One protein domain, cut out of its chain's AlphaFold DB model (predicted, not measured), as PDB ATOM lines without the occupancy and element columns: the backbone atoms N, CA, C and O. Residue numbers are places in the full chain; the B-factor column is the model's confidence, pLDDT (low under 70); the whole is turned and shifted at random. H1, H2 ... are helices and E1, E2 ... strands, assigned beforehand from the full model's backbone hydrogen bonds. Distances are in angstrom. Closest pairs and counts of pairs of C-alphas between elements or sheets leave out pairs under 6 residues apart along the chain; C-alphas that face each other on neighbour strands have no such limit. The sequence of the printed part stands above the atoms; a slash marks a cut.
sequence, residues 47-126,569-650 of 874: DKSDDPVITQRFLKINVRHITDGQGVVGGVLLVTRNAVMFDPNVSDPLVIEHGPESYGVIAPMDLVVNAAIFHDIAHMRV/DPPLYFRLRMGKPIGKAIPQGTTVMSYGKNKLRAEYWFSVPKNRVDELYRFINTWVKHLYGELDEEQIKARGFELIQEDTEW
ATOM      1  N   ASP A  47      17.309 -19.632 -45.486       50.41
ATOM      2  CA  ASP A  47      16.485 -20.342 -46.479       50.41
ATOM      3  C   ASP A  47      17.259 -20.710 -47.774       50.41
ATOM      4  O   ASP A  47      16.684 -21.268 -48.710       50.41
ATOM      5  N   LYS A  48      18.562 -20.390 -47.860       44.81
ATOM      6  CA  LYS A  48      19.463 -20.726 -48.982       44.81
ATOM      7  C   LYS A  48      20.692 -21.543 -48.571       44.81
ATOM      8  O   LYS A  48      21.556 -21.783 -49.413       44.81
ATOM      9  N   SER A  49      20.813 -21.929 -47.301       43.75
ATOM     10  CA  SER A  49      21.972 -22.665 -46.787       43.75
ATOM     11  C   SER A  49      21.585 -24.070 -46.339       43.75
ATOM     12  O   SER A  49      20.834 -24.219 -45.379       43.75
ATOM     13  N   ASP A  50      22.184 -25.091 -46.952       41.69
ATOM     14  CA  ASP A  50      21.969 -26.507 -46.613       41.69
ATOM     15  C   ASP A  50      22.623 -26.945 -45.267       41.69
ATOM     16  O   ASP A  50      22.831 -28.135 -45.038       41.69
ATOM     17  N   ASP A  51      22.974 -26.013 -44.362       52.03
ATOM     18  CA  ASP A  51      23.482 -26.334 -43.012       52.03
ATOM     19  C   ASP A  51      22.292 -26.542 -42.047       52.03
ATOM     20  O   ASP A  51      21.560 -25.582 -41.768       52.03
ATOM     21  N   PRO A  52      22.096 -27.753 -41.482       54.44
ATOM     22  CA  PRO A  52      20.985 -28.040 -40.573       54.44
ATOM     23  C   PRO A  52      21.006 -27.199 -39.285       54.44
ATOM     24  O   PRO A  52      19.967 -27.037 -38.652       54.44
ATOM     25  N   VAL A  53      22.150 -26.630 -38.889       54.53
ATOM     26  CA  VAL A  53      22.259 -25.742 -37.713       54.53
ATOM     27  C   VAL A  53      21.722 -24.335 -38.014       54.53
ATOM     28  O   VAL A  53      21.321 -23.612 -37.102       54.53
ATOM     29  N   ILE A  54      21.707 -23.928 -39.288       52.22
ATOM     30  CA  ILE A  54      21.259 -22.597 -39.720       52.22
ATOM     31  C   ILE A  54      19.751 -22.582 -40.007       52.22
ATOM     32  O   ILE A  54      19.076 -21.606 -39.674       52.22
ATOM     33  N   THR A  55      19.209 -23.664 -40.568       50.41
ATOM     34  CA  THR A  55      17.762 -23.822 -40.801       50.41
ATOM     35  C   THR A  55      16.978 -24.064 -39.504       50.41
ATOM     36  O   THR A  55      15.819 -23.653 -39.391       50.41
ATOM     37  N   GLN A  56      17.609 -24.652 -38.480       56.69
ATOM     38  CA  GLN A  56      17.033 -24.786 -37.140       56.69
ATOM     39  C   GLN A  56      16.715 -23.419 -36.503       56.69
ATOM     40  O   GLN A  56      17.549 -22.521 -36.401       56.69
ATOM     41  N   ARG A  57      15.476 -23.263 -36.013       61.75
ATOM     42  CA  ARG A  57      14.994 -22.023 -35.361       61.75
ATOM     43  C   ARG A  57      15.460 -21.863 -33.908       61.75
ATOM     44  O   ARG A  57      15.309 -20.784 -33.327       61.75
ATOM     45  N   PHE A  58      16.005 -22.926 -33.322       75.12
ATOM     46  CA  PHE A  58      16.556 -22.980 -31.972       75.12
ATOM     47  C   PHE A  58      17.641 -24.059 -31.882       75.12
ATOM     48  O   PHE A  58      17.632 -25.010 -32.655       75.12
ATOM     49  N   LEU A  59      18.530 -23.939 -30.899       81.50
ATOM     50  CA  LEU A  59      19.617 -24.877 -30.631       81.50
ATOM     51  C   LEU A  59      19.523 -25.394 -29.185       81.50
ATOM     52  O   LEU A  59      19.534 -24.607 -28.238       81.50
ATOM     53  N   LYS A  60      19.436 -26.719 -29.014       84.12
ATOM     54  CA  LYS A  60      19.417 -27.414 -27.710       84.12
ATOM     55  C   LYS A  60      20.821 -27.951 -27.392       84.12
ATOM     56  O   LYS A  60      21.432 -28.616 -28.233       84.12
ATOM     57  N   ILE A  61      21.349 -27.668 -26.199       87.38
ATOM     58  CA  ILE A  61      22.686 -28.108 -25.763       87.38
ATOM     59  C   ILE A  61      22.661 -28.517 -24.288       87.38
ATOM     60  O   ILE A  61      22.221 -27.745 -23.441       87.38
ATOM     61  N   ASN A  62      23.211 -29.681 -23.949       86.75
ATOM     62  CA  ASN A  62      23.443 -30.052 -22.552       86.75
ATOM     63  C   ASN A  62      24.682 -29.300 -22.035       86.75
ATOM     64  O   ASN A  62      25.783 -29.466 -22.563       86.75
ATOM     65  N   VAL A  63      24.506 -28.464 -21.012       89.31
ATOM     66  CA  VAL A  63      25.557 -27.613 -20.430       89.31
ATOM     67  C   VAL A  63      25.604 -27.779 -18.910       89.31
ATOM     68  O   VAL A  63      24.806 -28.502 -18.313       89.31
ATOM     69  N   ARG A  64      26.530 -27.072 -18.259       87.81
ATOM     70  CA  ARG A  64      26.459 -26.845 -16.811       87.81
ATOM     71  C   ARG A  64      26.480 -25.351 -16.511       87.81
ATOM     72  O   ARG A  64      27.430 -24.680 -16.908       87.81
ATOM     73  N   HIS A  65      25.456 -24.849 -15.831       88.12
ATOM     74  CA  HIS A  65      25.384 -23.483 -15.311       88.12
ATOM     75  C   HIS A  65      26.337 -23.369 -14.117       88.12
ATOM     76  O   HIS A  65      26.260 -24.150 -13.168       88.12
ATOM     77  N   ILE A  66      27.271 -22.427 -14.187       87.62
ATOM     78  CA  ILE A  66      28.229 -22.136 -13.122       87.62
ATOM     79  C   ILE A  66      27.602 -21.078 -12.218       87.62
ATOM     80  O   ILE A  66      27.239 -19.995 -12.681       87.62
ATOM     81  N   THR A  67      27.447 -21.406 -10.938       80.69
ATOM     82  CA  THR A  67      26.662 -20.622  -9.986       80.69
ATOM     83  C   THR A  67      27.589 -19.999  -8.944       80.69
ATOM     84  O   THR A  67      28.413 -20.672  -8.319       80.69
ATOM     85  N   ASP A  68      27.511 -18.676  -8.789       74.25
ATOM     86  CA  ASP A  68      28.515 -17.911  -8.041       74.25
ATOM     87  C   ASP A  68      28.491 -18.266  -6.544       74.25
ATOM     88  O   ASP A  68      27.491 -18.067  -5.852       74.25
ATOM     89  N   GLY A  69      29.574 -18.884  -6.065       67.56
ATOM     90  CA  GLY A  69      29.705 -19.417  -4.706       67.56
ATOM     91  C   GLY A  69      28.783 -20.594  -4.343       67.56
ATOM     92  O   GLY A  69      28.928 -21.135  -3.249       67.56
ATOM     93  N   GLN A  70      27.860 -21.005  -5.221       73.06
ATOM     94  CA  GLN A  70      26.873 -22.063  -4.955       73.06
ATOM     95  C   GLN A  70      27.214 -23.412  -5.607       73.06
ATOM     96  O   GLN A  70      26.716 -24.437  -5.150       73.06
ATOM     97  N   GLY A  71      28.079 -23.438  -6.626       82.06
ATOM     98  CA  GLY A  71      28.534 -24.669  -7.277       82.06
ATOM     99  C   GLY A  71      28.332 -24.664  -8.791       82.06
ATOM    100  O   GLY A  71      28.533 -23.656  -9.466       82.06
ATOM    101  N   VAL A  72      28.005 -25.828  -9.351       86.81
ATOM    102  CA  VAL A  72      27.851 -26.033 -10.797       86.81
ATOM    103  C   VAL A  72      26.700 -27.008 -11.016       86.81
ATOM    104  O   VAL A  72      26.767 -28.127 -10.519       86.81
ATOM    105  N   VAL A  73      25.675 -26.585 -11.759       85.12
ATOM    106  CA  VAL A  73      24.421 -27.331 -11.966       85.12
ATOM    107  C   VAL A  73      24.311 -27.813 -13.408       85.12
ATOM    108  O   VAL A  73      24.419 -27.016 -14.342       85.12
ATOM    109  N   GLY A  74      24.081 -29.110 -13.608       86.19
ATOM    110  CA  GLY A  74      23.799 -29.684 -14.926       86.19
ATOM    111  C   GLY A  74      22.406 -29.316 -15.444       86.19
ATOM    112  O   GLY A  74      21.453 -29.240 -14.674       86.19
ATOM    113  N   GLY A  75      22.265 -29.109 -16.755       87.44
ATOM    114  CA  GLY A  75      20.967 -28.815 -17.368       87.44
ATOM    115  C   GLY A  75      21.024 -28.625 -18.883       87.44
ATOM    116  O   GLY A  75      22.049 -28.871 -19.522       87.44
ATOM    117  N   VAL A  76      19.913 -28.177 -19.457       88.69
ATOM    118  CA  VAL A  76      19.742 -27.959 -20.898       88.69
ATOM    119  C   VAL A  76      19.678 -26.465 -21.191       88.69
ATOM    120  O   VAL A  76      18.822 -25.761 -20.667       88.69
ATOM    121  N   LEU A  77      20.564 -25.985 -22.062       88.94
ATOM    122  CA  LEU A  77      20.498 -24.657 -22.662       88.94
ATOM    123  C   LEU A  77      19.697 -24.733 -23.968       88.94
ATOM    124  O   LEU A  77      20.053 -25.487 -24.876       88.94
ATOM    125  N   LEU A  78      18.637 -23.937 -24.069       87.06
ATOM    126  CA  LEU A  78      17.849 -23.717 -25.274       87.06
ATOM    127  C   LEU A  78      18.127 -22.296 -25.782       87.06
ATOM    128  O   LEU A  78      17.731 -21.313 -25.157       87.06
ATOM    129  N   VAL A  79      18.821 -22.179 -26.909       84.88
ATOM    130  CA  VAL A  79      19.143 -20.897 -27.548       84.88
ATOM    131  C   VAL A  79      18.171 -20.691 -28.705       84.88
ATOM    132  O   VAL A  79      18.208 -21.427 -29.683       84.88
ATOM    133  N   THR A  80      17.281 -19.707 -28.601       81.62
ATOM    134  CA  THR A  80      16.337 -19.332 -29.669       81.62
ATOM    135  C   THR A  80      16.679 -17.941 -30.204       81.62
ATOM    136  O   THR A  80      17.424 -17.196 -29.566       81.62
ATOM    137  N   ARG A  81      16.087 -17.537 -31.337       72.50
ATOM    138  CA  ARG A  81      16.215 -16.155 -31.843       72.50
ATOM    139  C   ARG A  81      15.712 -15.089 -30.845       72.50
ATOM    140  O   ARG A  81      16.209 -13.969 -30.858       72.50
ATOM    141  N   ASN A  82      14.756 -15.438 -29.976       72.38
ATOM    142  CA  ASN A  82      14.040 -14.487 -29.114       72.38
ATOM    143  C   ASN A  82      14.496 -14.525 -27.642       72.38
ATOM    144  O   ASN A  82      14.315 -13.551 -26.913       72.38
ATOM    145  N   ALA A  83      15.057 -15.645 -27.181       80.00
ATOM    146  CA  ALA A  83      15.494 -15.859 -25.802       80.00
ATOM    147  C   ALA A  83      16.501 -17.013 -25.681       80.00
ATOM    148  O   ALA A  83      16.417 -18.007 -26.407       80.00
ATOM    149  N   VAL A  84      17.395 -16.905 -24.700       82.88
ATOM    150  CA  VAL A  84      18.224 -17.999 -24.183       82.88
ATOM    151  C   VAL A  84      17.595 -18.502 -22.885       82.88
ATOM    152  O   VAL A  84      17.344 -17.715 -21.976       82.88
ATOM    153  N   MET A  85      17.337 -19.801 -22.780       84.56
ATOM    154  CA  MET A  85      16.752 -20.432 -21.594       84.56
ATOM    155  C   MET A  85      17.675 -21.539 -21.084       84.56
ATOM    156  O   MET A  85      18.269 -22.255 -21.884       84.56
ATOM    157  N   PHE A  86      17.790 -21.697 -19.770       87.00
ATOM    158  CA  PHE A  86      18.462 -22.823 -19.127       87.00
ATOM    159  C   PHE A  86      17.486 -23.525 -18.183       87.00
ATOM    160  O   PHE A  86      16.955 -22.891 -17.267       87.00
ATOM    161  N   ASP A  87      17.287 -24.820 -18.412       84.44
ATOM    162  CA  ASP A  87      16.443 -25.708 -17.616       84.44
ATOM    163  C   ASP A  87      17.333 -26.680 -16.808       84.44
ATOM    164  O   ASP A  87      18.072 -27.472 -17.409       84.44
ATOM    165  N   PRO A  88      17.365 -26.592 -15.466       86.25
ATOM    166  CA  PRO A  88      18.256 -27.389 -14.632       86.25
ATOM    167  C   PRO A  88      17.749 -28.826 -14.465       86.25
ATOM    168  O   PRO A  88      16.562 -29.078 -14.271       86.25
ATOM    169  N   ASN A  89      18.667 -29.791 -14.460       83.44
ATOM    170  CA  ASN A  89      18.320 -31.191 -14.250       83.44
ATOM    171  C   ASN A  89      17.817 -31.408 -12.815       83.44
ATOM    172  O   ASN A  89      18.574 -31.266 -11.857       83.44
ATOM    173  N   VAL A  90      16.562 -31.844 -12.678       81.00
ATOM    174  CA  VAL A  90      15.901 -32.157 -11.395       81.00
ATOM    175  C   VAL A  90      16.638 -33.232 -10.571       81.00
ATOM    176  O   VAL A  90      16.395 -33.370  -9.377       81.00
ATOM    177  N   SER A  91      17.553 -33.985 -11.194       80.00
ATOM    178  CA  SER A  91      18.395 -35.009 -10.554       80.00
ATOM    179  C   SER A  91      19.740 -34.484 -10.022       80.00
ATOM    180  O   SER A  91      20.504 -35.255  -9.442       80.00
ATOM    181  N   ASP A  92      20.082 -33.213 -10.254       80.25
ATOM    182  CA  ASP A  92      21.327 -32.611  -9.764       80.25
ATOM    183  C   ASP A  92      21.241 -32.371  -8.238       80.25
ATOM    184  O   ASP A  92      20.237 -31.826  -7.776       80.25
ATOM    185  N   PRO A  93      22.253 -32.740  -7.424       79.12
ATOM    186  CA  PRO A  93      22.186 -32.605  -5.966       79.12
ATOM    187  C   PRO A  93      21.838 -31.200  -5.459       79.12
ATOM    188  O   PRO A  93      21.117 -31.080  -4.469       79.12
ATOM    189  N   LEU A  94      22.298 -30.141  -6.136       80.88
ATOM    190  CA  LEU A  94      21.974 -28.758  -5.760       80.88
ATOM    191  C   LEU A  94      20.505 -28.430  -6.069       80.88
ATOM    192  O   LEU A  94      19.827 -27.767  -5.284       80.88
ATOM    193  N   VAL A  95      19.994 -28.943  -7.189       82.69
ATOM    194  CA  VAL A  95      18.593 -28.795  -7.611       82.69
ATOM    195  C   VAL A  95      17.654 -29.587  -6.698       82.69
ATOM    196  O   VAL A  95      16.558 -29.123  -6.400       82.69
ATOM    197  N   ILE A  96      18.097 -30.736  -6.182       80.56
ATOM    198  CA  ILE A  96      17.368 -31.515  -5.172       80.56
ATOM    199  C   ILE A  96      17.319 -30.771  -3.823       80.56
ATOM    200  O   ILE A  96      16.295 -30.826  -3.142       80.56
ATOM    201  N   GLU A  97      18.382 -30.060  -3.422       80.81
ATOM    202  CA  GLU A  97      18.407 -29.312  -2.151       80.81
ATOM    203  C   GLU A  97      17.638 -27.975  -2.208       80.81
ATOM    204  O   GLU A  97      17.087 -27.535  -1.196       80.81
ATOM    205  N   HIS A  98      17.607 -27.303  -3.365       76.56
ATOM    206  CA  HIS A  98      17.105 -25.923  -3.478       76.56
ATOM    207  C   HIS A  98      15.985 -25.703  -4.511       76.56
ATOM    208  O   HIS A  98      15.503 -24.576  -4.628       76.56
ATOM    209  N   GLY A  99      15.556 -26.745  -5.225       75.06
ATOM    210  CA  GLY A  99      14.500 -26.696  -6.241       75.06
ATOM    211  C   GLY A  99      14.984 -26.238  -7.632       75.06
ATOM    212  O   GLY A  99      15.942 -25.463  -7.736       75.06
ATOM    213  N   PRO A 100      14.347 -26.690  -8.732       74.44
ATOM    214  CA  PRO A 100      14.696 -26.270 -10.096       74.44
ATOM    215  C   PRO A 100      14.456 -24.773 -10.340       74.44
ATOM    216  O   PRO A 100      15.202 -24.133 -11.083       74.44
ATOM    217  N   GLU A 101      13.495 -24.161  -9.647       75.19
ATOM    218  CA  GLU A 101      13.278 -22.714  -9.664       75.19
ATOM    219  C   GLU A 101      14.503 -21.926  -9.170       75.19
ATOM    220  O   GLU A 101      14.718 -20.787  -9.595       75.19
ATOM    221  N   SER A 102      15.348 -22.537  -8.330       72.12
ATOM    222  CA  SER A 102      16.596 -21.937  -7.848       72.12
ATOM    223  C   SER A 102      17.750 -21.981  -8.853       72.12
ATOM    224  O   SER A 102      18.790 -21.394  -8.566       72.12
ATOM    225  N   TYR A 103      17.594 -22.599 -10.029       78.62
ATOM    226  CA  TYR A 103      18.685 -22.701 -11.013       78.62
ATOM    227  C   TYR A 103      18.309 -22.432 -12.467       78.62
ATOM    228  O   TYR A 103      19.216 -22.233 -13.282       78.62
ATOM    229  N   GLY A 104      17.014 -22.357 -12.785       79.19
ATOM    230  CA  GLY A 104      16.541 -21.896 -14.086       79.19
ATOM    231  C   GLY A 104      17.033 -20.487 -14.435       79.19
ATOM    232  O   GLY A 104      17.237 -19.642 -13.558       79.19
ATOM    233  N   VAL A 105      17.222 -20.239 -15.732       82.81
ATOM    234  CA  VAL A 105      17.535 -18.913 -16.287       82.81
ATOM    235  C   VAL A 105      16.680 -18.690 -17.528       82.81
ATOM    236  O   VAL A 105      16.611 -19.560 -18.390       82.81
ATOM    237  N   ILE A 106      16.062 -17.517 -17.657       82.12
ATOM    238  CA  ILE A 106      15.371 -17.092 -18.883       82.12
ATOM    239  C   ILE A 106      15.876 -15.695 -19.244       82.12
ATOM    240  O   ILE A 106      15.582 -14.729 -18.548       82.12
ATOM    241  N   ALA A 107      16.640 -15.583 -20.325       81.75
ATOM    242  CA  ALA A 107      17.249 -14.349 -20.807       81.75
ATOM    243  C   ALA A 107      16.702 -13.998 -22.207       81.75
ATOM    244  O   ALA A 107      17.218 -14.497 -23.210       81.75
ATOM    245  N   PRO A 108      15.653 -13.156 -22.305       77.81
ATOM    246  CA  PRO A 108      15.180 -12.594 -23.567       77.81
ATOM    247  C   PRO A 108      16.317 -11.899 -24.316       77.81
ATOM    248  O   PRO A 108      17.094 -11.161 -23.707       77.81
ATOM    249  N   MET A 109      16.398 -12.108 -25.630       76.81
ATOM    250  CA  MET A 109      17.476 -11.566 -26.465       76.81
ATOM    251  C   MET A 109      17.479 -10.027 -26.456       76.81
ATOM    252  O   MET A 109      18.544  -9.423 -26.426       76.81
ATOM    253  N   ASP A 110      16.299  -9.409 -26.318       75.25
ATOM    254  CA  ASP A 110      16.091  -7.966 -26.095       75.25
ATOM    255  C   ASP A 110      16.827  -7.387 -24.867       75.25
ATOM    256  O   ASP A 110      16.914  -6.169 -24.722       75.25
ATOM    257  N   LEU A 111      17.305  -8.237 -23.951       76.81
ATOM    258  CA  LEU A 111      18.053  -7.859 -22.746       76.81
ATOM    259  C   LEU A 111      19.505  -8.367 -22.759       76.81
ATOM    260  O   LEU A 111      20.254  -8.083 -21.821       76.81
ATOM    261  N   VAL A 112      19.927  -9.106 -23.789       81.69
ATOM    262  CA  VAL A 112      21.313  -9.567 -23.958       81.69
ATOM    263  C   VAL A 112      22.116  -8.488 -24.683       81.69
ATOM    264  O   VAL A 112      21.805  -8.122 -25.810       81.69
ATOM    265  N   VAL A 113      23.190  -7.999 -24.055       78.31
ATOM    266  CA  VAL A 113      24.076  -6.979 -24.660       78.31
ATOM    267  C   VAL A 113      25.376  -7.550 -25.217       78.31
ATOM    268  O   VAL A 113      25.982  -6.934 -26.090       78.31
ATOM    269  N   ASN A 114      25.813  -8.715 -24.732       84.06
ATOM    270  CA  ASN A 114      26.998  -9.401 -25.240       84.06
ATOM    271  C   ASN A 114      26.948 -10.906 -24.953       84.06
ATOM    272  O   ASN A 114      26.560 -11.336 -23.864       84.06
ATOM    273  N   ALA A 115      27.412 -11.680 -25.927       86.88
ATOM    274  CA  ALA A 115      27.634 -13.112 -25.853       86.88
ATOM    275  C   ALA A 115      29.098 -13.401 -26.229       86.88
ATOM    276  O   ALA A 115      29.620 -12.833 -27.184       86.88
ATOM    277  N   ALA A 116      29.784 -14.264 -25.484       85.75
ATOM    278  CA  ALA A 116      31.167 -14.642 -25.788       85.75
ATOM    279  C   ALA A 116      31.471 -16.051 -25.276       85.75
ATOM    280  O   ALA A 116      30.919 -16.474 -24.263       85.75
ATOM    281  N   ILE A 117      32.353 -16.776 -25.963       87.88
ATOM    282  CA  ILE A 117      32.817 -18.108 -25.555       87.88
ATOM    283  C   ILE A 117      34.310 -18.002 -25.235       87.88
ATOM    284  O   ILE A 117      35.068 -17.474 -26.042       87.88
ATOM    285  N   PHE A 118      34.728 -18.481 -24.067       84.12
ATOM    286  CA  PHE A 118      36.099 -18.367 -23.561       84.12
ATOM    287  C   PHE A 118      36.765 -19.731 -23.379       84.12
ATOM    288  O   PHE A 118      36.110 -20.713 -23.023       84.12
ATOM    289  N   HIS A 119      38.087 -19.762 -23.550       80.38
ATOM    290  CA  HIS A 119      38.911 -20.938 -23.270       80.38
ATOM    291  C   HIS A 119      39.130 -21.194 -21.769       80.38
ATOM    292  O   HIS A 119      39.327 -22.343 -21.378       80.38
ATOM    293  N   ASP A 120      39.037 -20.158 -20.925       78.12
ATOM    294  CA  ASP A 120      39.226 -20.263 -19.473       78.12
ATOM    295  C   ASP A 120      38.182 -19.461 -18.668       78.12
ATOM    296  O   ASP A 120      37.791 -18.344 -19.028       78.12
ATOM    297  N   ILE A 121      37.771 -20.055 -17.547       78.62
ATOM    298  CA  ILE A 121      36.798 -19.577 -16.556       78.62
ATOM    299  C   ILE A 121      37.363 -18.482 -15.636       78.62
ATOM    300  O   ILE A 121      36.589 -17.797 -14.968       78.62
ATOM    301  N   ALA A 122      38.685 -18.261 -15.624       70.19
ATOM    302  CA  ALA A 122      39.365 -17.242 -14.807       70.19
ATOM    303  C   ALA A 122      38.820 -15.802 -14.960       70.19
ATOM    304  O   ALA A 122      39.096 -14.936 -14.134       70.19
ATOM    305  N   HIS A 123      38.016 -15.552 -15.996       64.62
ATOM    306  CA  HIS A 123      37.382 -14.273 -16.313       64.62
ATOM    307  C   HIS A 123      36.014 -14.046 -15.635       64.62
ATOM    308  O   HIS A 123      35.423 -12.979 -15.814       64.62
ATOM    309  N   MET A 124      35.499 -15.018 -14.872       63.94
ATOM    310  CA  MET A 124      34.255 -14.901 -14.100       63.94
ATOM    311  C   MET A 124      34.442 -14.027 -12.851       63.94
ATOM    312  O   MET A 124      35.352 -14.257 -12.051       63.94
ATOM    313  N   ARG A 125      33.547 -13.055 -12.629       61.59
ATOM    314  CA  ARG A 125      33.566 -12.230 -11.410       61.59
ATOM    315  C   ARG A 125      32.855 -12.946 -10.257       61.59
ATOM    316  O   ARG A 125      31.636 -13.070 -10.276       61.59
ATOM    317  N   VAL A 126      33.610 -13.360  -9.238       50.81
ATOM    318  CA  VAL A 126      33.071 -13.923  -7.983       50.81
ATOM    319  C   VAL A 126      32.680 -12.801  -7.019       50.81
ATOM    320  O   VAL A 126      33.520 -11.964  -6.667       50.81
ATOM    321  N   ASP A 569      40.155 -32.894 -23.634       60.69
ATOM    322  CA  ASP A 569      39.427 -31.766 -24.189       60.69
ATOM    323  C   ASP A 569      38.673 -31.000 -23.088       60.69
ATOM    324  O   ASP A 569      37.557 -31.381 -22.727       60.69
ATOM    325  N   PRO A 570      39.243 -29.911 -22.531       73.00
ATOM    326  CA  PRO A 570      38.519 -29.072 -21.578       73.00
ATOM    327  C   PRO A 570      37.278 -28.429 -22.232       73.00
ATOM    328  O   PRO A 570      37.341 -28.043 -23.403       73.00
ATOM    329  N   PRO A 571      36.150 -28.298 -21.504       80.69
ATOM    330  CA  PRO A 571      34.971 -27.588 -21.997       80.69
ATOM    331  C   PRO A 571      35.265 -26.091 -22.152       80.69
ATOM    332  O   PRO A 571      36.110 -25.547 -21.442       80.69
ATOM    333  N   LEU A 572      34.528 -25.427 -23.041       86.88
ATOM    334  CA  LEU A 572      34.624 -23.979 -23.248       86.88
ATOM    335  C   LEU A 572      33.501 -23.259 -22.490       86.88
ATOM    336  O   LEU A 572      32.458 -23.848 -22.200       86.88
ATOM    337  N   TYR A 573      33.709 -21.994 -22.139       87.62
ATOM    338  CA  TYR A 573      32.844 -21.260 -21.214       87.62
ATOM    339  C   TYR A 573      32.050 -20.175 -21.936       87.62
ATOM    340  O   TYR A 573      32.592 -19.136 -22.307       87.62
ATOM    341  N   PHE A 574      30.755 -20.410 -22.131       90.12
ATOM    342  CA  PHE A 574      29.831 -19.438 -22.706       90.12
ATOM    343  C   PHE A 574      29.374 -18.440 -21.637       90.12
ATOM    344  O   PHE A 574      28.768 -18.831 -20.638       90.12
ATOM    345  N   ARG A 575      29.652 -17.153 -21.860       88.19
ATOM    346  CA  ARG A 575      29.186 -16.027 -21.046       88.19
ATOM    347  C   ARG A 575      28.081 -15.274 -21.777       88.19
ATOM    348  O   ARG A 575      28.299 -14.773 -22.881       88.19
ATOM    349  N   LEU A 576      26.952 -15.097 -21.102       86.00
ATOM    350  CA  LEU A 576      25.865 -14.209 -21.504       86.00
ATOM    351  C   LEU A 576      25.849 -12.993 -20.567       86.00
ATOM    352  O   LEU A 576      25.805 -13.176 -19.350       86.00
ATOM    353  N   ARG A 577      25.897 -11.764 -21.095       81.25
ATOM    354  CA  ARG A 577      25.794 -10.529 -20.293       81.25
ATOM    355  C   ARG A 577      24.508  -9.768 -20.567       81.25
ATOM    356  O   ARG A 577      24.126  -9.564 -21.721       81.25
ATOM    357  N   MET A 578      23.890  -9.320 -19.479       80.44
ATOM    358  CA  MET A 578      22.595  -8.654 -19.485       80.44
ATOM    359  C   MET A 578      22.751  -7.132 -19.441       80.44
ATOM    360  O   MET A 578      23.661  -6.589 -18.809       80.44
ATOM    361  N   GLY A 579      21.838  -6.434 -20.104       74.81
ATOM    362  CA  GLY A 579      21.750  -4.982 -20.091       74.81
ATOM    363  C   GLY A 579      20.320  -4.500 -19.906       74.81
ATOM    364  O   GLY A 579      19.350  -5.246 -20.035       74.81
ATOM    365  N   LYS A 580      20.200  -3.215 -19.597       71.44
ATOM    366  CA  LYS A 580      18.933  -2.523 -19.395       71.44
ATOM    367  C   LYS A 580      18.704  -1.545 -20.553       71.44
ATOM    368  O   LYS A 580      19.583  -0.722 -20.812       71.44
ATOM    369  N   PRO A 581      17.553  -1.586 -21.246       66.94
ATOM    370  CA  PRO A 581      17.253  -0.631 -22.308       66.94
ATOM    371  C   PRO A 581      17.088   0.782 -21.730       66.94
ATOM    372  O   PRO A 581      16.311   1.008 -20.800       66.94
ATOM    373  N   ILE A 582      17.811   1.753 -22.288       60.69
ATOM    374  CA  ILE A 582      17.785   3.145 -21.829       60.69
ATOM    375  C   ILE A 582      16.393   3.742 -22.080       60.69
ATOM    376  O   ILE A 582      15.815   3.616 -23.159       60.69
ATOM    377  N   GLY A 583      15.833   4.397 -21.060       52.97
ATOM    378  CA  GLY A 583      14.537   5.082 -21.143       52.97
ATOM    379  C   GLY A 583      13.295   4.178 -21.126       52.97
ATOM    380  O   GLY A 583      12.186   4.707 -21.112       52.97
ATOM    381  N   LYS A 584      13.440   2.846 -21.076       59.31
ATOM    382  CA  LYS A 584      12.322   1.907 -20.887       59.31
ATOM    383  C   LYS A 584      12.401   1.239 -19.515       59.31
ATOM    384  O   LYS A 584      13.474   0.849 -19.059       59.31
ATOM    385  N   ALA A 585      11.252   1.064 -18.865       51.88
ATOM    386  CA  ALA A 585      11.150   0.116 -17.762       51.88
ATOM    387  C   ALA A 585      11.268  -1.312 -18.321       51.88
ATOM    388  O   ALA A 585      10.670  -1.617 -19.355       51.88
ATOM    389  N   ILE A 586      12.017  -2.181 -17.640       56.53
ATOM    390  CA  ILE A 586      12.007  -3.621 -17.938       56.53
ATOM    391  C   ILE A 586      10.572  -4.125 -17.678       56.53
ATOM    392  O   ILE A 586      10.009  -3.762 -16.641       56.53
ATOM    393  N   PRO A 587       9.940  -4.904 -18.576       49.56
ATOM    394  CA  PRO A 587       8.564  -5.348 -18.376       49.56
ATOM    395  C   PRO A 587       8.404  -6.216 -17.121       49.56
ATOM    396  O   PRO A 587       9.062  -7.240 -16.961       49.56
ATOM    397  N   GLN A 588       7.469  -5.842 -16.248       43.03
ATOM    398  CA  GLN A 588       7.212  -6.548 -14.985       43.03
ATOM    399  C   GLN A 588       6.601  -7.955 -15.170       43.03
ATOM    400  O   GLN A 588       6.544  -8.726 -14.215       43.03
ATOM    401  N   GLY A 589       6.154  -8.289 -16.389       43.16
ATOM    402  CA  GLY A 589       5.586  -9.592 -16.757       43.16
ATOM    403  C   GLY A 589       6.542 -10.552 -17.478       43.16
ATOM    404  O   GLY A 589       6.198 -11.719 -17.630       43.16
ATOM    405  N   THR A 590       7.731 -10.119 -17.916       43.66
ATOM    406  CA  THR A 590       8.726 -11.052 -18.475       43.66
ATOM    407  C   THR A 590       9.479 -11.727 -17.337       43.66
ATOM    408  O   THR A 590      10.286 -11.085 -16.664       43.66
ATOM    409  N   THR A 591       9.225 -13.020 -17.126       43.44
ATOM    410  CA  THR A 591       9.831 -13.860 -16.082       43.44
ATOM    411  C   THR A 591      11.304 -14.172 -16.360       43.44
ATOM    412  O   THR A 591      11.697 -15.321 -16.547       43.44
ATOM    413  N   VAL A 592      12.151 -13.140 -16.304       46.66
ATOM    414  CA  VAL A 592      13.606 -13.288 -16.168       46.66
ATOM    415  C   VAL A 592      13.917 -13.737 -14.744       46.66
ATOM    416  O   VAL A 592      14.325 -12.957 -13.884       46.66
ATOM    417  N   MET A 593      13.616 -15.002 -14.473       52.69
ATOM    418  CA  MET A 593      13.867 -15.629 -13.188       52.69
ATOM    419  C   MET A 593      15.282 -16.189 -13.156       52.69
ATOM    420  O   MET A 593      15.755 -16.786 -14.123       52.69
ATOM    421  N   SER A 594      15.935 -15.997 -12.015       50.09
ATOM    422  CA  SER A 594      17.161 -16.687 -11.650       50.09
ATOM    423  C   SER A 594      17.201 -16.836 -10.127       50.09
ATOM    424  O   SER A 594      16.885 -15.896  -9.396       50.09
ATOM    425  N   TYR A 595      17.557 -18.020  -9.627       53.41
ATOM    426  CA  TYR A 595      17.673 -18.312  -8.187       53.41
ATOM    427  C   TYR A 595      16.381 -18.171  -7.352       53.41
ATOM    428  O   TYR A 595      16.422 -17.748  -6.186       53.41
ATOM    429  N   GLY A 596      15.235 -18.555  -7.937       46.19
ATOM    430  CA  GLY A 596      13.922 -18.655  -7.276       46.19
ATOM    431  C   GLY A 596      13.365 -17.317  -6.780       46.19
ATOM    432  O   GLY A 596      12.504 -17.270  -5.902       46.19
ATOM    433  N   LYS A 597      13.947 -16.213  -7.256       50.06
ATOM    434  CA  LYS A 597      13.802 -14.854  -6.727       50.06
ATOM    435  C   LYS A 597      13.827 -13.879  -7.901       50.06
ATOM    436  O   LYS A 597      14.471 -14.133  -8.915       50.06
ATOM    437  N   ASN A 598      13.169 -12.733  -7.760       54.53
ATOM    438  CA  ASN A 598      13.102 -11.724  -8.821       54.53
ATOM    439  C   ASN A 598      14.413 -10.912  -8.863       54.53
ATOM    440  O   ASN A 598      14.457  -9.759  -8.424       54.53
ATOM    441  N   LYS A 599      15.491 -11.546  -9.336       60.53
ATOM    442  CA  LYS A 599      16.830 -10.970  -9.495       60.53
ATOM    443  C   LYS A 599      17.340 -11.193 -10.915       60.53
ATOM    444  O   LYS A 599      17.501 -12.333 -11.345       60.53
ATOM    445  N   LEU A 600      17.648 -10.101 -11.608       64.50
ATOM    446  CA  LEU A 600      18.326 -10.124 -12.902       64.50
ATOM    447  C   LEU A 600      19.836 -10.041 -12.659       64.50
ATOM    448  O   LEU A 600      20.317  -9.014 -12.179       64.50
ATOM    449  N   ARG A 601      20.581 -11.113 -12.961       68.50
ATOM    450  CA  ARG A 601      22.042 -11.099 -12.807       68.50
ATOM    451  C   ARG A 601      22.736 -10.312 -13.916       68.50
ATOM    452  O   ARG A 601      22.232 -10.236 -15.036       68.50
ATOM    453  N   ALA A 602      23.909  -9.767 -13.599       70.62
ATOM    454  CA  ALA A 602      24.762  -9.067 -14.562       70.62
ATOM    455  C   ALA A 602      25.296 -10.002 -15.669       70.62
ATOM    456  O   ALA A 602      25.321  -9.645 -16.851       70.62
ATOM    457  N   GLU A 603      25.710 -11.214 -15.287       83.38
ATOM    458  CA  GLU A 603      26.260 -12.220 -16.193       83.38
ATOM    459  C   GLU A 603      25.895 -13.656 -15.787       83.38
ATOM    460  O   GLU A 603      25.758 -13.977 -14.603       83.38
ATOM    461  N   TYR A 604      25.756 -14.522 -16.792       85.06
ATOM    462  CA  TYR A 604      25.547 -15.964 -16.655       85.06
ATOM    463  C   TYR A 604      26.675 -16.716 -17.359       85.06
ATOM    464  O   TYR A 604      27.079 -16.337 -18.460       85.06
ATOM    465  N   TRP A 605      27.157 -17.793 -16.737       87.94
ATOM    466  CA  TRP A 605      28.276 -18.600 -17.223       87.94
ATOM    467  C   TRP A 605      27.859 -20.065 -17.370       87.94
ATOM    468  O   TRP A 605      27.332 -20.667 -16.434       87.94
ATOM    469  N   PHE A 606      28.129 -20.656 -18.534       90.44
ATOM    470  CA  PHE A 606      27.786 -22.042 -18.855       90.44
ATOM    471  C   PHE A 606      29.003 -22.781 -19.422       90.44
ATOM    472  O   PHE A 606      29.602 -22.323 -20.393       90.44
ATOM    473  N   SER A 607      29.369 -23.944 -18.871       89.38
ATOM    474  CA  SER A 607      30.383 -24.806 -19.500       89.38
ATOM    475  C   SER A 607      29.737 -25.627 -20.621       89.38
ATOM    476  O   SER A 607      28.844 -26.438 -20.341       89.38
ATOM    477  N   VAL A 608      30.205 -25.444 -21.852       88.62
ATOM    478  CA  VAL A 608      29.699 -26.067 -23.081       88.62
ATOM    479  C   VAL A 608      30.669 -27.171 -23.546       88.62
ATOM    480  O   VAL A 608      31.881 -26.930 -23.608       88.62
ATOM    481  N   PRO A 609      30.189 -28.389 -23.870       85.69
ATOM    482  CA  PRO A 609      31.015 -29.443 -24.468       85.69
ATOM    483  C   PRO A 609      31.571 -29.018 -25.836       85.69
ATOM    484  O   PRO A 609      30.799 -28.551 -26.671       85.69
ATOM    485  N   LYS A 610      32.881 -29.200 -26.089       79.56
ATOM    486  CA  LYS A 610      33.556 -28.710 -27.316       79.56
ATOM    487  C   LYS A 610      32.809 -29.060 -28.607       79.56
ATOM    488  O   LYS A 610      32.641 -28.200 -29.459       79.56
ATOM    489  N   ASN A 611      32.299 -30.287 -28.711       81.69
ATOM    490  CA  ASN A 611      31.576 -30.804 -29.877       81.69
ATOM    491  C   ASN A 611      30.254 -30.076 -30.201       81.69
ATOM    492  O   ASN A 611      29.674 -30.347 -31.242       81.69
ATOM    493  N   ARG A 612      29.767 -29.182 -29.329       83.31
ATOM    494  CA  ARG A 612      28.582 -28.332 -29.553       83.31
ATOM    495  C   ARG A 612      28.926 -26.837 -29.641       83.31
ATOM    496  O   ARG A 612      28.031 -26.011 -29.807       83.31
ATOM    497  N   VAL A 613      30.205 -26.467 -29.520       84.19
ATOM    498  CA  VAL A 613      30.645 -25.061 -29.509       84.19
ATOM    499  C   VAL A 613      30.635 -24.456 -30.911       84.19
ATOM    500  O   VAL A 613      30.159 -23.335 -31.067       84.19
ATOM    501  N   ASP A 614      31.072 -25.193 -31.935       83.50
ATOM    502  CA  ASP A 614      30.996 -24.753 -33.336       83.50
ATOM    503  C   ASP A 614      29.558 -24.456 -33.787       83.50
ATOM    504  O   ASP A 614      29.323 -23.524 -34.558       83.50
ATOM    505  N   GLU A 615      28.591 -25.242 -33.303       83.50
ATOM    506  CA  GLU A 615      27.161 -25.039 -33.560       83.50
ATOM    507  C   GLU A 615      26.637 -23.789 -32.845       83.50
ATOM    508  O   GLU A 615      25.986 -22.950 -33.464       83.50
ATOM    509  N   LEU A 616      26.974 -23.628 -31.559       83.19
ATOM    510  CA  LEU A 616      26.599 -22.460 -30.760       83.19
ATOM    511  C   LEU A 616      27.169 -21.166 -31.352       83.19
ATOM    512  O   LEU A 616      26.449 -20.177 -31.478       83.19
ATOM    513  N   TYR A 617      28.439 -21.185 -31.766       83.38
ATOM    514  CA  TYR A 617      29.060 -20.072 -32.472       83.38
ATOM    515  C   TYR A 617      28.320 -19.770 -33.779       83.38
ATOM    516  O   TYR A 617      27.959 -18.616 -34.007       83.38
ATOM    517  N   ARG A 618      28.058 -20.780 -34.627       81.00
ATOM    518  CA  ARG A 618      27.356 -20.584 -35.909       81.00
ATOM    519  C   ARG A 618      25.961 -20.000 -35.705       81.00
ATOM    520  O   ARG A 618      25.652 -18.990 -36.326       81.00
ATOM    521  N   PHE A 619      25.165 -20.549 -34.788       82.00
ATOM    522  CA  PHE A 619      23.822 -20.046 -34.489       82.00
ATOM    523  C   PHE A 619      23.842 -18.574 -34.043       82.00
ATOM    524  O   PHE A 619      23.092 -17.751 -34.573       82.00
ATOM    525  N   ILE A 620      24.734 -18.210 -33.114       82.06
ATOM    526  CA  ILE A 620      24.859 -16.834 -32.609       82.06
ATOM    527  C   ILE A 620      25.391 -15.889 -33.703       82.06
ATOM    528  O   ILE A 620      24.843 -14.805 -33.889       82.06
ATOM    529  N   ASN A 621      26.411 -16.291 -34.469       77.81
ATOM    530  CA  ASN A 621      26.986 -15.491 -35.558       77.81
ATOM    531  C   ASN A 621      26.049 -15.349 -36.777       77.81
ATOM    532  O   ASN A 621      26.211 -14.399 -37.541       77.81
ATOM    533  N   THR A 622      25.068 -16.237 -36.957       74.12
ATOM    534  CA  THR A 622      24.005 -16.080 -37.964       74.12
ATOM    535  C   THR A 622      22.894 -15.154 -37.469       74.12
ATOM    536  O   THR A 622      22.567 -14.184 -38.148       74.12
ATOM    537  N   TRP A 623      22.316 -15.416 -36.289       67.81
ATOM    538  CA  TRP A 623      21.092 -14.730 -35.848       67.81
ATOM    539  C   TRP A 623      21.329 -13.422 -35.086       67.81
ATOM    540  O   TRP A 623      20.507 -12.515 -35.162       67.81
ATOM    541  N   VAL A 624      22.435 -13.305 -34.348       68.31
ATOM    542  CA  VAL A 624      22.727 -12.163 -33.461       68.31
ATOM    543  C   VAL A 624      24.209 -11.778 -33.496       68.31
ATOM    544  O   VAL A 624      24.815 -11.448 -32.475       68.31
ATOM    545  N   LYS A 625      24.802 -11.776 -34.698       69.88
ATOM    546  CA  LYS A 625      26.224 -11.468 -34.943       69.88
ATOM    547  C   LYS A 625      26.733 -10.237 -34.194       69.88
ATOM    548  O   LYS A 625      27.846 -10.234 -33.683       69.88
ATOM    549  N   HIS A 626      25.903  -9.199 -34.113       67.88
ATOM    550  CA  HIS A 626      26.233  -7.937 -33.464       67.88
ATOM    551  C   HIS A 626      26.466  -8.061 -31.943       67.88
ATOM    552  O   HIS A 626      27.107  -7.180 -31.368       67.88
ATOM    553  N   LEU A 627      25.975  -9.118 -31.284       70.00
ATOM    554  CA  LEU A 627      26.175  -9.385 -29.851       70.00
ATOM    555  C   LEU A 627      27.439 -10.210 -29.552       70.00
ATOM    556  O   LEU A 627      27.864 -10.237 -28.394       70.00
ATOM    557  N   TYR A 628      28.034 -10.884 -30.546       77.19
ATOM    558  CA  TYR A 628      29.179 -11.771 -30.324       77.19
ATOM    559  C   TYR A 628      30.529 -11.051 -30.418       77.19
ATOM    560  O   TYR A 628      30.774 -10.314 -31.370       77.19
ATOM    561  N   GLY A 629      31.429 -11.329 -29.470       69.31
ATOM    562  CA  GLY A 629      32.833 -10.898 -29.522       69.31
ATOM    563  C   GLY A 629      33.305 -10.124 -28.289       69.31
ATOM    564  O   GLY A 629      32.742 -10.256 -27.195       69.31
ATOM    565  N   GLU A 630      34.379  -9.342 -28.463       66.00
ATOM    566  CA  GLU A 630      34.913  -8.461 -27.415       66.00
ATOM    567  C   GLU A 630      33.843  -7.465 -26.939       66.00
ATOM    568  O   GLU A 630      33.026  -6.982 -27.723       66.00
ATOM    569  N   LEU A 631      33.834  -7.160 -25.638       62.50
ATOM    570  CA  LEU A 631      32.864  -6.222 -25.083       62.50
ATOM    571  C   LEU A 631      33.367  -4.784 -25.206       62.50
ATOM    572  O   LEU A 631      34.257  -4.366 -24.469       62.50
ATOM    573  N   ASP A 632      32.712  -4.038 -26.083       65.00
ATOM    574  CA  ASP A 632      32.848  -2.596 -26.233       65.00
ATOM    575  C   ASP A 632      31.652  -1.894 -25.554       65.00
ATOM    576  O   ASP A 632      30.504  -1.995 -25.998       65.00
ATOM    577  N   GLU A 633      31.916  -1.200 -24.441       64.75
ATOM    578  CA  GLU A 633      30.888  -0.472 -23.681       64.75
ATOM    579  C   GLU A 633      30.338   0.743 -24.449       64.75
ATOM    580  O   GLU A 633      29.186   1.140 -24.239       64.75
ATOM    581  N   GLU A 634      31.112   1.307 -25.378       59.88
ATOM    582  CA  GLU A 634      30.727   2.460 -26.191       59.88
ATOM    583  C   GLU A 634      29.742   2.033 -27.290       59.88
ATOM    584  O   GLU A 634      28.717   2.692 -27.488       59.88
ATOM    585  N   GLN A 635      29.959   0.868 -27.912       60.00
ATOM    586  CA  GLN A 635      28.991   0.253 -28.832       60.00
ATOM    587  C   GLN A 635      27.682  -0.154 -28.142       60.00
ATOM    588  O   GLN A 635      26.604   0.078 -28.694       60.00
ATOM    589  N   ILE A 636      27.738  -0.733 -26.937       64.00
ATOM    590  CA  ILE A 636      26.531  -1.106 -26.172       64.00
ATOM    591  C   ILE A 636      25.701   0.144 -25.841       64.00
ATOM    592  O   ILE A 636      24.482   0.165 -26.042       64.00
ATOM    593  N   LYS A 637      26.371   1.226 -25.430       61.25
ATOM    594  CA  LYS A 637      25.741   2.521 -25.155       61.25
ATOM    595  C   LYS A 637      25.172   3.178 -26.418       61.25
ATOM    596  O   LYS A 637      24.067   3.715 -26.370       61.25
ATOM    597  N   ALA A 638      25.867   3.082 -27.554       60.50
ATOM    598  CA  ALA A 638      25.386   3.566 -28.852       60.50
ATOM    599  C   ALA A 638      24.131   2.818 -29.346       60.50
ATOM    600  O   ALA A 638      23.283   3.418 -30.005       60.50
ATOM    601  N   ARG A 639      23.965   1.541 -28.976       59.47
ATOM    602  CA  ARG A 639      22.745   0.748 -29.229       59.47
ATOM    603  C   ARG A 639      21.606   1.021 -28.237       59.47
ATOM    604  O   ARG A 639      20.551   0.404 -28.342       59.47
ATOM    605  N   GLY A 640      21.787   1.947 -27.292       58.84
ATOM    606  CA  GLY A 640      20.743   2.352 -26.350       58.84
ATOM    607  C   GLY A 640      20.601   1.452 -25.121       58.84
ATOM    608  O   GLY A 640      19.518   1.410 -24.538       58.84
ATOM    609  N   PHE A 641      21.665   0.757 -24.706       60.78
ATOM    610  CA  PHE A 641      21.674  -0.078 -23.501       60.78
ATOM    611  C   PHE A 641      22.647   0.431 -22.431       60.78
ATOM    612  O   PHE A 641      23.730   0.935 -22.722       60.78
ATOM    613  N   GLU A 642      22.253   0.263 -21.172       62.09
ATOM    614  CA  GLU A 642      23.076   0.466 -19.981       62.09
ATOM    615  C   GLU A 642      23.486  -0.911 -19.435       62.09
ATOM    616  O   GLU A 642      22.641  -1.793 -19.259       62.09
ATOM    617  N   LEU A 643      24.786  -1.133 -19.216       61.59
ATOM    618  CA  LEU A 643      25.296  -2.433 -18.776       61.59
ATOM    619  C   LEU A 643      24.998  -2.659 -17.289       61.59
ATOM    620  O   LEU A 643      25.302  -1.810 -16.452       61.59
ATOM    621  N   ILE A 644      24.432  -3.819 -16.951       63.91
ATOM    622  CA  ILE A 644      24.140  -4.181 -15.562       63.91
ATOM    623  C   ILE A 644      25.462  -4.566 -14.888       63.91
ATOM    624  O   ILE A 644      26.093  -5.551 -15.265       63.91
ATOM    625  N   GLN A 645      25.909  -3.756 -13.923       53.84
ATOM    626  CA  GLN A 645      27.187  -3.956 -13.221       53.84
ATOM    627  C   GLN A 645      27.053  -4.792 -11.936       53.84
ATOM    628  O   GLN A 645      28.024  -5.422 -11.526       53.84
ATOM    629  N   GLU A 646      25.860  -4.826 -11.334       54.50
ATOM    630  CA  GLU A 646      25.535  -5.556 -10.102       54.50
ATOM    631  C   GLU A 646      24.180  -6.276 -10.241       54.50
ATOM    632  O   GLU A 646      23.295  -5.813 -10.968       54.50
ATOM    633  N   ASP A 647      24.005  -7.403  -9.541       60.41
ATOM    634  CA  ASP A 647      22.785  -8.221  -9.599       60.41
ATOM    635  C   ASP A 647      21.550  -7.415  -9.154       60.41
ATOM    636  O   ASP A 647      21.358  -7.102  -7.977       60.41
ATOM    637  N   THR A 648      20.687  -7.087 -10.116       56.34
ATOM    638  CA  THR A 648      19.577  -6.153  -9.930       56.34
ATOM    639  C   THR A 648      18.403  -6.844  -9.240       56.34
ATOM    640  O   THR A 648      17.674  -7.632  -9.848       56.34
ATOM    641  N   GLU A 649      18.193  -6.528  -7.960       47.88
ATOM    642  CA  GLU A 649      16.986  -6.921  -7.231       47.88
ATOM    643  C   GLU A 649      15.761  -6.150  -7.739       47.88
ATOM    644  O   GLU A 649      15.771  -4.917  -7.810       47.88
ATOM    645  N   TRP A 650      14.663  -6.854  -8.029       49.16
ATOM    646  CA  TRP A 650      13.398  -6.191  -8.331       49.16
ATOM    647  C   TRP A 650      12.818  -5.549  -7.065       49.16
ATOM    648  O   TRP A 650      12.160  -6.202  -6.247       49.16
TER     649      TRP A 650
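This is residues 47 to 126 and 569 to 650 of the 874 residues of the protein "Uncharacterized protein, isoform U" of Drosophila mojavensis (UniProt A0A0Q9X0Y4). One strongly twisted sheet of eight strands folds over on itself like a half-open barrel: bends in E1 and E2 turn it, and E4 comes back toward E6 without pairing with it. H3 packs at one end beside E1 and E6, with H1 on it; H2 grazes the sheet at the other end, and H4 packs over the short strand E8. The printed part has 162 residues, with four named helices and eight named strands in the order H1 E1 E2 E3 H2 E4 E5 E6 E7 H3 H4 E8; neighbour strands are antiparallel and the class is mixed. It is compact, with a radius of gyration of the C-alphas of 15.6 A and spans of 47 by 41 by 31 A.

In the branched sheet, E6 (residues 572 to 581) has three neighbours. E5 (112 to 118) lies on one side of it, with N 118 and O 573 at 2.8 A, and E7 (603 to 608) on the other side, with N 574 and O 606 at 2.8 A. E8 (641 to 643) pairs with residues 579 to 581, N 580 and O 642 being 2.8 A apart. E1 (58 to 67) is E7's other neighbour, with N 66 and O 605 at 2.9 A. E1, E2 (71 to 80) and E3 (83 to 88) form a meander, each strand the antiparallel neighbour of the one before; N 59 and O 79 are 2.8 A apart, N 78 and O 85 2.8 A. E4 (105 to 108) is an edge strand beside E3, with N 84 and O 107 at 2.8 A. H3 (610 to 623) is on the sheet at a height of 6.9 A, only just over none of its strands: two of its C-alphas fall on E1 and two on E7. Its closest C-alphas to E1 are those of Arg 612 and Ile 61, 7.0 A. H1 (52 to 55) touches H3, closest at the C-alphas of Ile 54 and Phe 619, 6.4 A. H4 (633 to 638), on the same face as H3, is over E8 at a height of 8.1 A. H2 (93 to 98) only grazes the sheet, with residues 93 to 95. Every O i to N i+4 pair is within hydrogen-bond range in H2 and H4, and 8 of 10 in H3; H1 is too short for such a pair.

E1 begins at C-alpha 58 (16.556, -22.980, -31.972), bends by 70 degrees at residue 62 and is 24.3 A long. E2, 26.1 A, bends by 64 degrees at residue 74. E6 measures 29.1 A and H3 20.6 A. E8 ends at C-alpha 643 (25.296, -2.433, -18.776).

The C-alphas farthest apart, of Lys 48 and Glu 97, are 47.6 A apart. Residues 127 to 568 are not printed, and C-alphas 126 and 569 are 24.9 A apart across the cut. The link from E6 to E7 is long. Mean pLDDT of the printed part is 71.9; residues 47 to 57, 581 to 601 and 629 to 650 are among those under 70.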